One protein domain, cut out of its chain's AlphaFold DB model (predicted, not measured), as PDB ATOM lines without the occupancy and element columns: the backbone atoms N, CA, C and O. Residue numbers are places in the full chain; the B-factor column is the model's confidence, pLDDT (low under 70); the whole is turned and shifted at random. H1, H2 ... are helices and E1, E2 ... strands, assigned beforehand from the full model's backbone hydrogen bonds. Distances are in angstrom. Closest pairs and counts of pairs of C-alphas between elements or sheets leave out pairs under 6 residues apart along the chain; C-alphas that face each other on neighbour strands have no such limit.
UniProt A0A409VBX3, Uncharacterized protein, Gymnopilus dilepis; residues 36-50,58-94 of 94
ATOM      1  N   SER A  36     164.682 206.341 203.825       73.62
ATOM      2  CA  SER A  36     164.065 207.423 204.604       73.62
ATOM      3  C   SER A  36     165.021 208.024 205.640       73.62
ATOM      4  O   SER A  36     164.907 209.193 206.012       73.62
ATOM      5  N   THR A  37     165.983 207.246 206.135       75.88
ATOM      6  CA  THR A  37     166.984 207.718 207.101       75.88
ATOM      7  C   THR A  37     168.337 207.077 206.804       75.88
ATOM      8  O   THR A  37     168.688 206.066 207.416       75.88
ATOM      9  N   PRO A  38     169.111 207.643 205.860       76.69
ATOM     10  CA  PRO A  38     170.417 207.108 205.530       76.69
ATOM     11  C   PRO A  38     171.368 207.303 206.712       76.69
ATOM     12  O   PRO A  38     171.522 208.400 207.253       76.69
ATOM     13  N   ILE A  39     172.017 206.214 207.104       83.62
ATOM     14  CA  ILE A  39     173.034 206.212 208.148       83.62
ATOM     15  C   ILE A  39     174.395 206.186 207.461       83.62
ATOM     16  O   ILE A  39     174.645 205.360 206.579       83.62
ATOM     17  N   PHE A  40     175.270 207.097 207.872       88.50
ATOM     18  CA  PHE A  40     176.651 207.138 207.423       88.50
ATOM     19  C   PHE A  40     177.577 206.885 208.601       88.50
ATOM     20  O   PHE A  40     177.413 207.471 209.672       88.50
ATOM     21  N   ILE A  41     178.565 206.027 208.400       88.81
ATOM     22  CA  ILE A  41     179.546 205.664 209.410       88.81
ATOM     23  C   ILE A  41     180.903 206.130 208.902       88.81
ATOM     24  O   ILE A  41     181.366 205.710 207.841       88.81
ATOM     25  N   CYS A  42     181.545 207.009 209.666       88.62
ATOM     26  CA  CYS A  42     182.964 207.277 209.476       88.62
ATOM     27  C   CYS A  42     183.714 206.025 209.933       88.62
ATOM     28  O   CYS A  42     183.633 205.752 211.122       88.62
ATOM     29  N   ALA A  43     184.376 205.285 209.034       86.31
ATOM     30  CA  ALA A  43     185.115 204.051 209.334       86.31
ATOM     31  C   ALA A  43     186.633 204.213 209.104       86.31
ATOM     32  O   ALA A  43     187.284 203.365 208.505       86.31
ATOM     33  N   LEU A  44     187.195 205.349 209.534       83.62
ATOM     34  CA  LEU A  44     188.627 205.637 209.389       83.62
ATOM     35  C   LEU A  44     189.442 204.766 210.348       83.62
ATOM     36  O   LEU A  44     189.379 204.982 211.555       83.62
ATOM     37  N   GLU A  45     190.230 203.829 209.821       72.94
ATOM     38  CA  GLU A  45     190.998 202.850 210.617       72.94
ATOM     39  C   GLU A  45     192.218 203.438 211.344       72.94
ATOM     40  O   GLU A  45     192.757 202.812 212.250       72.94
ATOM     41  N   HIS A  46     192.646 204.650 210.978       64.31
ATOM     42  CA  HIS A  46     193.795 205.327 211.575       64.31
ATOM     43  C   HIS A  46     193.395 206.719 212.052       64.31
ATOM     44  O   HIS A  46     193.515 207.709 211.331       64.31
ATOM     45  N   THR A  47     192.899 206.818 213.284       59.69
ATOM     46  CA  THR A  47     192.589 208.131 213.861       59.69
ATOM     47  C   THR A  47     193.835 208.723 214.518       59.69
ATOM     48  O   THR A  47     194.310 208.254 215.546       59.69
ATOM     49  N   SER A  48     194.379 209.790 213.933       54.88
ATOM     50  CA  SER A  48     195.518 210.557 214.465       54.88
ATOM     51  C   SER A  48     195.135 211.503 215.617       54.88
ATOM     52  O   SER A  48     195.834 212.479 215.890       54.88
ATOM     53  N   SER A  49     194.015 211.260 216.304       48.62
ATOM     54  CA  SER A  49     193.480 212.226 217.260       48.62
ATOM     55  C   SER A  49     193.881 211.876 218.688       48.62
ATOM     56  O   SER A  49     193.407 210.902 219.263       48.62
ATOM     57  N   LEU A  50     194.682 212.765 219.272       51.53
ATOM     58  CA  LEU A  50     195.115 212.894 220.672       51.53
ATOM     59  C   LEU A  50     193.961 213.028 221.697       51.53
ATOM     60  O   LEU A  50     194.024 213.849 222.612       51.53
ATOM     61  N   LEU A  58     188.141 200.045 219.462       53.03
ATOM     62  CA  LEU A  58     188.792 199.566 218.232       53.03
ATOM     63  C   LEU A  58     189.587 200.701 217.528       53.03
ATOM     64  O   LEU A  58     189.096 201.826 217.538       53.03
ATOM     65  N   PRO A  59     190.759 200.459 216.896       61.81
ATOM     66  CA  PRO A  59     191.713 201.498 216.444       61.81
ATOM     67  C   PRO A  59     191.220 202.535 215.406       61.81
ATOM     68  O   PRO A  59     192.013 203.358 214.951       61.81
ATOM     69  N   GLY A  60     189.928 202.569 215.075       73.00
ATOM     70  CA  GLY A  60     189.330 203.480 214.107       73.00
ATOM     71  C   GLY A  60     188.211 204.367 214.660       73.00
ATOM     72  O   GLY A  60     187.690 204.175 215.759       73.00
ATOM     73  N   CYS A  61     187.811 205.355 213.864       83.31
ATOM     74  CA  CYS A  61     186.555 206.061 214.068       83.31
ATOM     75  C   CYS A  61     185.416 205.171 213.578       83.31
ATOM     76  O   CYS A  61     185.556 204.570 212.522       83.31
ATOM     77  N   TYR A  62     184.312 205.110 214.328       86.19
ATOM     78  CA  TYR A  62     183.075 204.399 213.956       86.19
ATOM     79  C   TYR A  62     181.841 205.252 214.256       86.19
ATOM     80  O   TYR A  62     180.809 204.781 214.740       86.19
ATOM     81  N   ARG A  63     181.964 206.566 214.052       84.69
ATOM     82  CA  ARG A  63     180.913 207.513 214.422       84.69
ATOM     83  C   ARG A  63     179.758 207.451 213.426       84.69
ATOM     84  O   ARG A  63     179.972 207.583 212.225       84.69
ATOM     85  N   LEU A  64     178.542 207.320 213.956       86.62
ATOM     86  CA  LEU A  64     177.283 207.368 213.211       86.62
ATOM     87  C   LEU A  64     176.857 208.816 212.967       86.62
ATOM     88  O   LEU A  64     176.804 209.627 213.897       86.62
ATOM     89  N   LEU A  65     176.551 209.135 211.715       88.69
ATOM     90  CA  LEU A  65     176.227 210.473 211.244       88.69
ATOM     91  C   LEU A  65     174.998 210.428 210.319       88.69
ATOM     92  O   LEU A  65     174.837 209.485 209.545       88.69
ATOM     93  N   PRO A  66     174.131 211.454 210.371       85.88
ATOM     94  CA  PRO A  66     172.852 211.456 209.653       85.88
ATOM     95  C   PRO A  66     172.968 211.830 208.167       85.88
ATOM     96  O   PRO A  66     171.984 211.779 207.439       85.88
ATOM     97  N   SER A  67     174.131 212.303 207.711       87.44
ATOM     98  CA  SER A  67     174.347 212.696 206.313       87.44
ATOM     99  C   SER A  67     175.824 212.637 205.941       87.44
ATOM    100  O   SER A  67     176.688 212.840 206.795       87.44
ATOM    101  N   PHE A  68     176.112 212.464 204.651       87.94
ATOM    102  CA  PHE A  68     177.474 212.520 204.115       87.94
ATOM    103  C   PHE A  68     178.200 213.827 204.476       87.94
ATOM    104  O   PHE A  68     179.324 213.816 204.969       87.94
ATOM    105  N   LYS A  69     177.519 214.974 204.348       90.31
ATOM    106  CA  LYS A  69     178.070 216.285 204.734       90.31
ATOM    107  C   LYS A  69     178.479 216.331 206.208       90.31
ATOM    108  O   LYS A  69     179.492 216.941 206.546       90.31
ATOM    109  N   ALA A  70     177.702 215.695 207.086       90.19
ATOM    110  CA  ALA A  70     178.053 215.598 208.497       90.19
ATOM    111  C   ALA A  70     179.315 214.744 208.703       90.19
ATOM    112  O   ALA A  70     180.146 215.109 209.534       90.19
ATOM    113  N   VAL A  71     179.497 213.665 207.931       90.06
ATOM    114  CA  VAL A  71     180.723 212.844 207.950       90.06
ATOM    115  C   VAL A  71     181.940 213.659 207.556       90.06
ATOM    116  O   VAL A  71     182.906 213.687 208.315       90.06
ATOM    117  N   MET A  72     181.874 214.386 206.445       90.88
ATOM    118  CA  MET A  72     182.996 215.209 205.984       90.88
ATOM    119  C   MET A  72     183.342 216.315 206.985       90.88
ATOM    120  O   MET A  72     184.507 216.522 207.320       90.88
ATOM    121  N   ALA A  73     182.331 216.969 207.568       91.06
ATOM    122  CA  ALA A  73     182.549 217.961 208.620       91.06
ATOM    123  C   ALA A  73     183.204 217.353 209.875       91.06
ATOM    124  O   ALA A  73     184.081 217.971 210.482       91.06
ATOM    125  N   HIS A  74     182.795 216.143 210.263       90.19
ATOM    126  CA  HIS A  74     183.402 215.406 211.366       90.19
ATOM    127  C   HIS A  74     184.856 215.020 211.057       90.19
ATOM    128  O   HIS A  74     185.717 215.257 211.898       90.19
ATOM    129  N   ARG A  75     185.152 214.515 209.855       89.12
ATOM    130  CA  ARG A  75     186.514 214.145 209.434       89.12
ATOM    131  C   ARG A  75     187.462 215.328 209.439       89.12
ATOM    132  O   ARG A  75     188.523 215.259 210.054       89.12
ATOM    133  N   LYS A  76     187.028 216.453 208.880       89.25
ATOM    134  CA  LYS A  76     187.813 217.686 208.888       89.25
ATOM    135  C   LYS A  76     188.119 218.170 210.307       89.25
ATOM    136  O   LYS A  76     189.213 218.661 210.568       89.25
ATOM    137  N   LYS A  77     187.162 218.029 211.229       88.69
ATOM    138  CA  LYS A  77     187.285 218.508 212.611       88.69
ATOM    139  C   LYS A  77     188.083 217.568 213.518       88.69
ATOM    140  O   LYS A  77     188.910 218.043 214.287       88.69
ATOM    141  N   ASP A  78     187.793 216.272 213.469       84.19
ATOM    142  CA  ASP A  78     188.302 215.281 214.424       84.19
ATOM    143  C   ASP A  78     189.470 214.452 213.859       84.19
ATOM    144  O   ASP A  78     190.222 213.868 214.634       84.19
ATOM    145  N   HIS A  79     189.655 214.409 212.535       83.56
ATOM    146  CA  HIS A  79     190.714 213.632 211.872       83.56
ATOM    147  C   HIS A  79     191.621 214.467 210.964       83.56
ATOM    148  O   HIS A  79     192.586 213.933 210.428       83.56
ATOM    149  N   GLN A  80     191.328 215.763 210.786       84.88
ATOM    150  CA  GLN A  80     192.088 216.679 209.924       84.88
ATOM    151  C   GLN A  80     192.279 216.149 208.490       84.88
ATOM    152  O   GLN A  80     193.230 216.518 207.806       84.88
ATOM    153  N   THR A  81     191.360 215.296 208.036       83.50
ATOM    154  CA  THR A  81     191.355 214.716 206.695       83.50
ATOM    155  C   THR A  81     190.075 215.100 205.969       83.50
ATOM    156  O   THR A  81     189.021 215.263 206.591       83.50
ATOM    157  N   ASP A  82     190.192 215.250 204.657       83.75
ATOM    158  CA  ASP A  82     189.084 215.463 203.722       83.75
ATOM    159  C   ASP A  82     188.923 214.254 202.788       83.75
ATOM    160  O   ASP A  82     188.232 214.319 201.782       83.75
ATOM    161  N   ASP A  83     189.584 213.140 203.109       84.31
ATOM    162  CA  ASP A  83     189.427 211.898 202.366       84.31
ATOM    163  C   ASP A  83     187.980 211.392 202.480       84.31
ATOM    164  O   ASP A  83     187.387 211.415 203.563       84.31
ATOM    165  N   GLU A  84     187.412 210.950 201.358       83.94
ATOM    166  CA  GLU A  84     186.055 210.395 201.244       83.94
ATOM    167  C   GLU A  84     186.049 208.858 201.351       83.94
ATOM    168  O   GLU A  84     184.987 208.235 201.394       83.94
ATOM    169  N   SER A  85     187.222 208.223 201.454       81.75
ATOM    170  CA  SER A  85     187.366 206.768 201.537       81.75
ATOM    171  C   SER A  85     186.867 206.230 202.881       81.75
ATOM    172  O   SER A  85     186.732 206.962 203.859       81.75
ATOM    173  N   GLN A  86     186.572 204.932 202.973       83.44
ATOM    174  CA  GLN A  86     186.175 204.285 204.237       83.44
ATOM    175  C   GLN A  86     184.921 204.905 204.900       83.44
ATOM    176  O   GLN A  86     184.847 205.052 206.123       83.44
ATOM    177  N   ILE A  87     183.939 205.336 204.103       85.94
ATOM    178  CA  ILE A  87     182.602 205.691 204.596       85.94
ATOM    179  C   ILE A  87     181.697 204.493 204.345       85.94
ATOM    180  O   ILE A  87     181.482 204.105 203.200       85.94
ATOM    181  N   ILE A  88     181.162 203.912 205.416       85.50
ATOM    182  CA  ILE A  88     180.192 202.822 205.309       85.50
ATOM    183  C   ILE A  88     178.800 203.448 205.354       85.50
ATOM    184  O   ILE A  88     178.476 204.210 206.267       85.50
ATOM    185  N   THR A  89     177.967 203.137 204.369       84.69
ATOM    186  CA  THR A  89     176.551 203.506 204.356       84.69
ATOM    187  C   THR A  89     175.711 202.276 204.050       84.69
ATOM    188  O   THR A  89     176.207 201.305 203.489       84.69
ATOM    189  N   TRP A  90     174.442 202.292 204.451       72.62
ATOM    190  CA  TRP A  90     173.515 201.205 204.131       72.62
ATOM    191  C   TRP A  90     173.155 201.211 202.629       72.62
ATOM    192  O   TRP A  90     172.974 200.155 202.038       72.62
ATOM    193  N   ASN A  91     173.129 202.376 201.972       65.81
ATOM    194  CA  ASN A  91     172.747 202.498 200.556       65.81
ATOM    195  C   ASN A  91     173.961 202.432 199.612       65.81
ATOM    196  O   ASN A  91     174.250 203.401 198.912       65.81
ATOM    197  N   SER A  92     174.683 201.311 199.607       59.62
ATOM    198  CA  SER A  92     175.886 201.119 198.774       59.62
ATOM    199  C   SER A  92     175.600 200.819 197.289       59.62
ATOM    200  O   SER A  92     176.544 200.647 196.527       59.62
ATOM    201  N   ASP A  93     174.333 200.757 196.862       51.12
ATOM    202  CA  ASP A  93     173.916 200.452 195.478       51.12
ATOM    203  C   ASP A  93     173.894 201.688 194.551       51.12
ATOM    204  O   ASP A  93     172.882 201.995 193.913       51.12
ATOM    205  N   ARG A  94     175.003 202.429 194.461       42.25
ATOM    206  CA  ARG A  94     175.183 203.444 193.408       42.25
ATOM    207  C   ARG A  94     176.501 203.303 192.676       42.25
ATOM    208  O   ARG A  94     177.542 203.232 193.361       42.25
TER     209      ARG A  94
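Overview. This is residues 36 to 50 and 58 to 94 of the 94 residues of an uncharacterized protein of Gymnopilus dilepis (UniProt A0A409VBX3). With little regular structure, one helix, H1, covers one face of a small sheet of three very short strands, in two layers; the stretches before and after E1 make the length. The printed part has 52 residues, 20 of them in E1, E2, H1 and E3, in chain order; the class is mixed. The antiparallel sheet runs E2, E1, E3. The whole is compact, radius of gyration of the C-alphas 10.7 A, yet elongated, 35 by 20 by 16 A.

Along the chain. E1, residues 40 to 42, begins at C-alpha 40 (176.651, 207.138, 207.423) and spans 6.6 A. E2, residues 63 to 65, spans 6.4 A. H1, residues 68 to 78, spans 15.2 A. E3, residues 87 to 89, spans 6.4 A and ends at (176.551, 203.506, 204.356).

Arrangement. Between the antiparallel neighbours E1 and E2, N 40 and O 65 are within hydrogen-bond range at 2.9 A; between the antiparallel neighbours E1 and E3, N 41 and O 88 are within range at 2.8 A. H1 is on the sheet, its height over the sheet 8.6 A, and runs along the strands, at 20 degrees to E1 on the local plane; the closest C-alphas of E1 and H1 are those of Cys 42 and Val 71, 6.2 A apart. It lies over E1 and only just over E2, with 3 C-alphas. E2, H1, E3 form a split strand-helix-strand unit, E1 between its strands, with a right-handed crossover. In H1 every O i to N i+4 pair is within range.

Size, cuts and confidence. The farthest C-alphas, Ser 36 and Leu 50, are 35.4 A apart. Residues 51 to 57 are cut out; C-alphas 50 and 58 are 15.0 A apart. Of the links printed whole, none is long. pLDDT is under 70 at residues 46 to 50, 58 to 59 and 91 to 94.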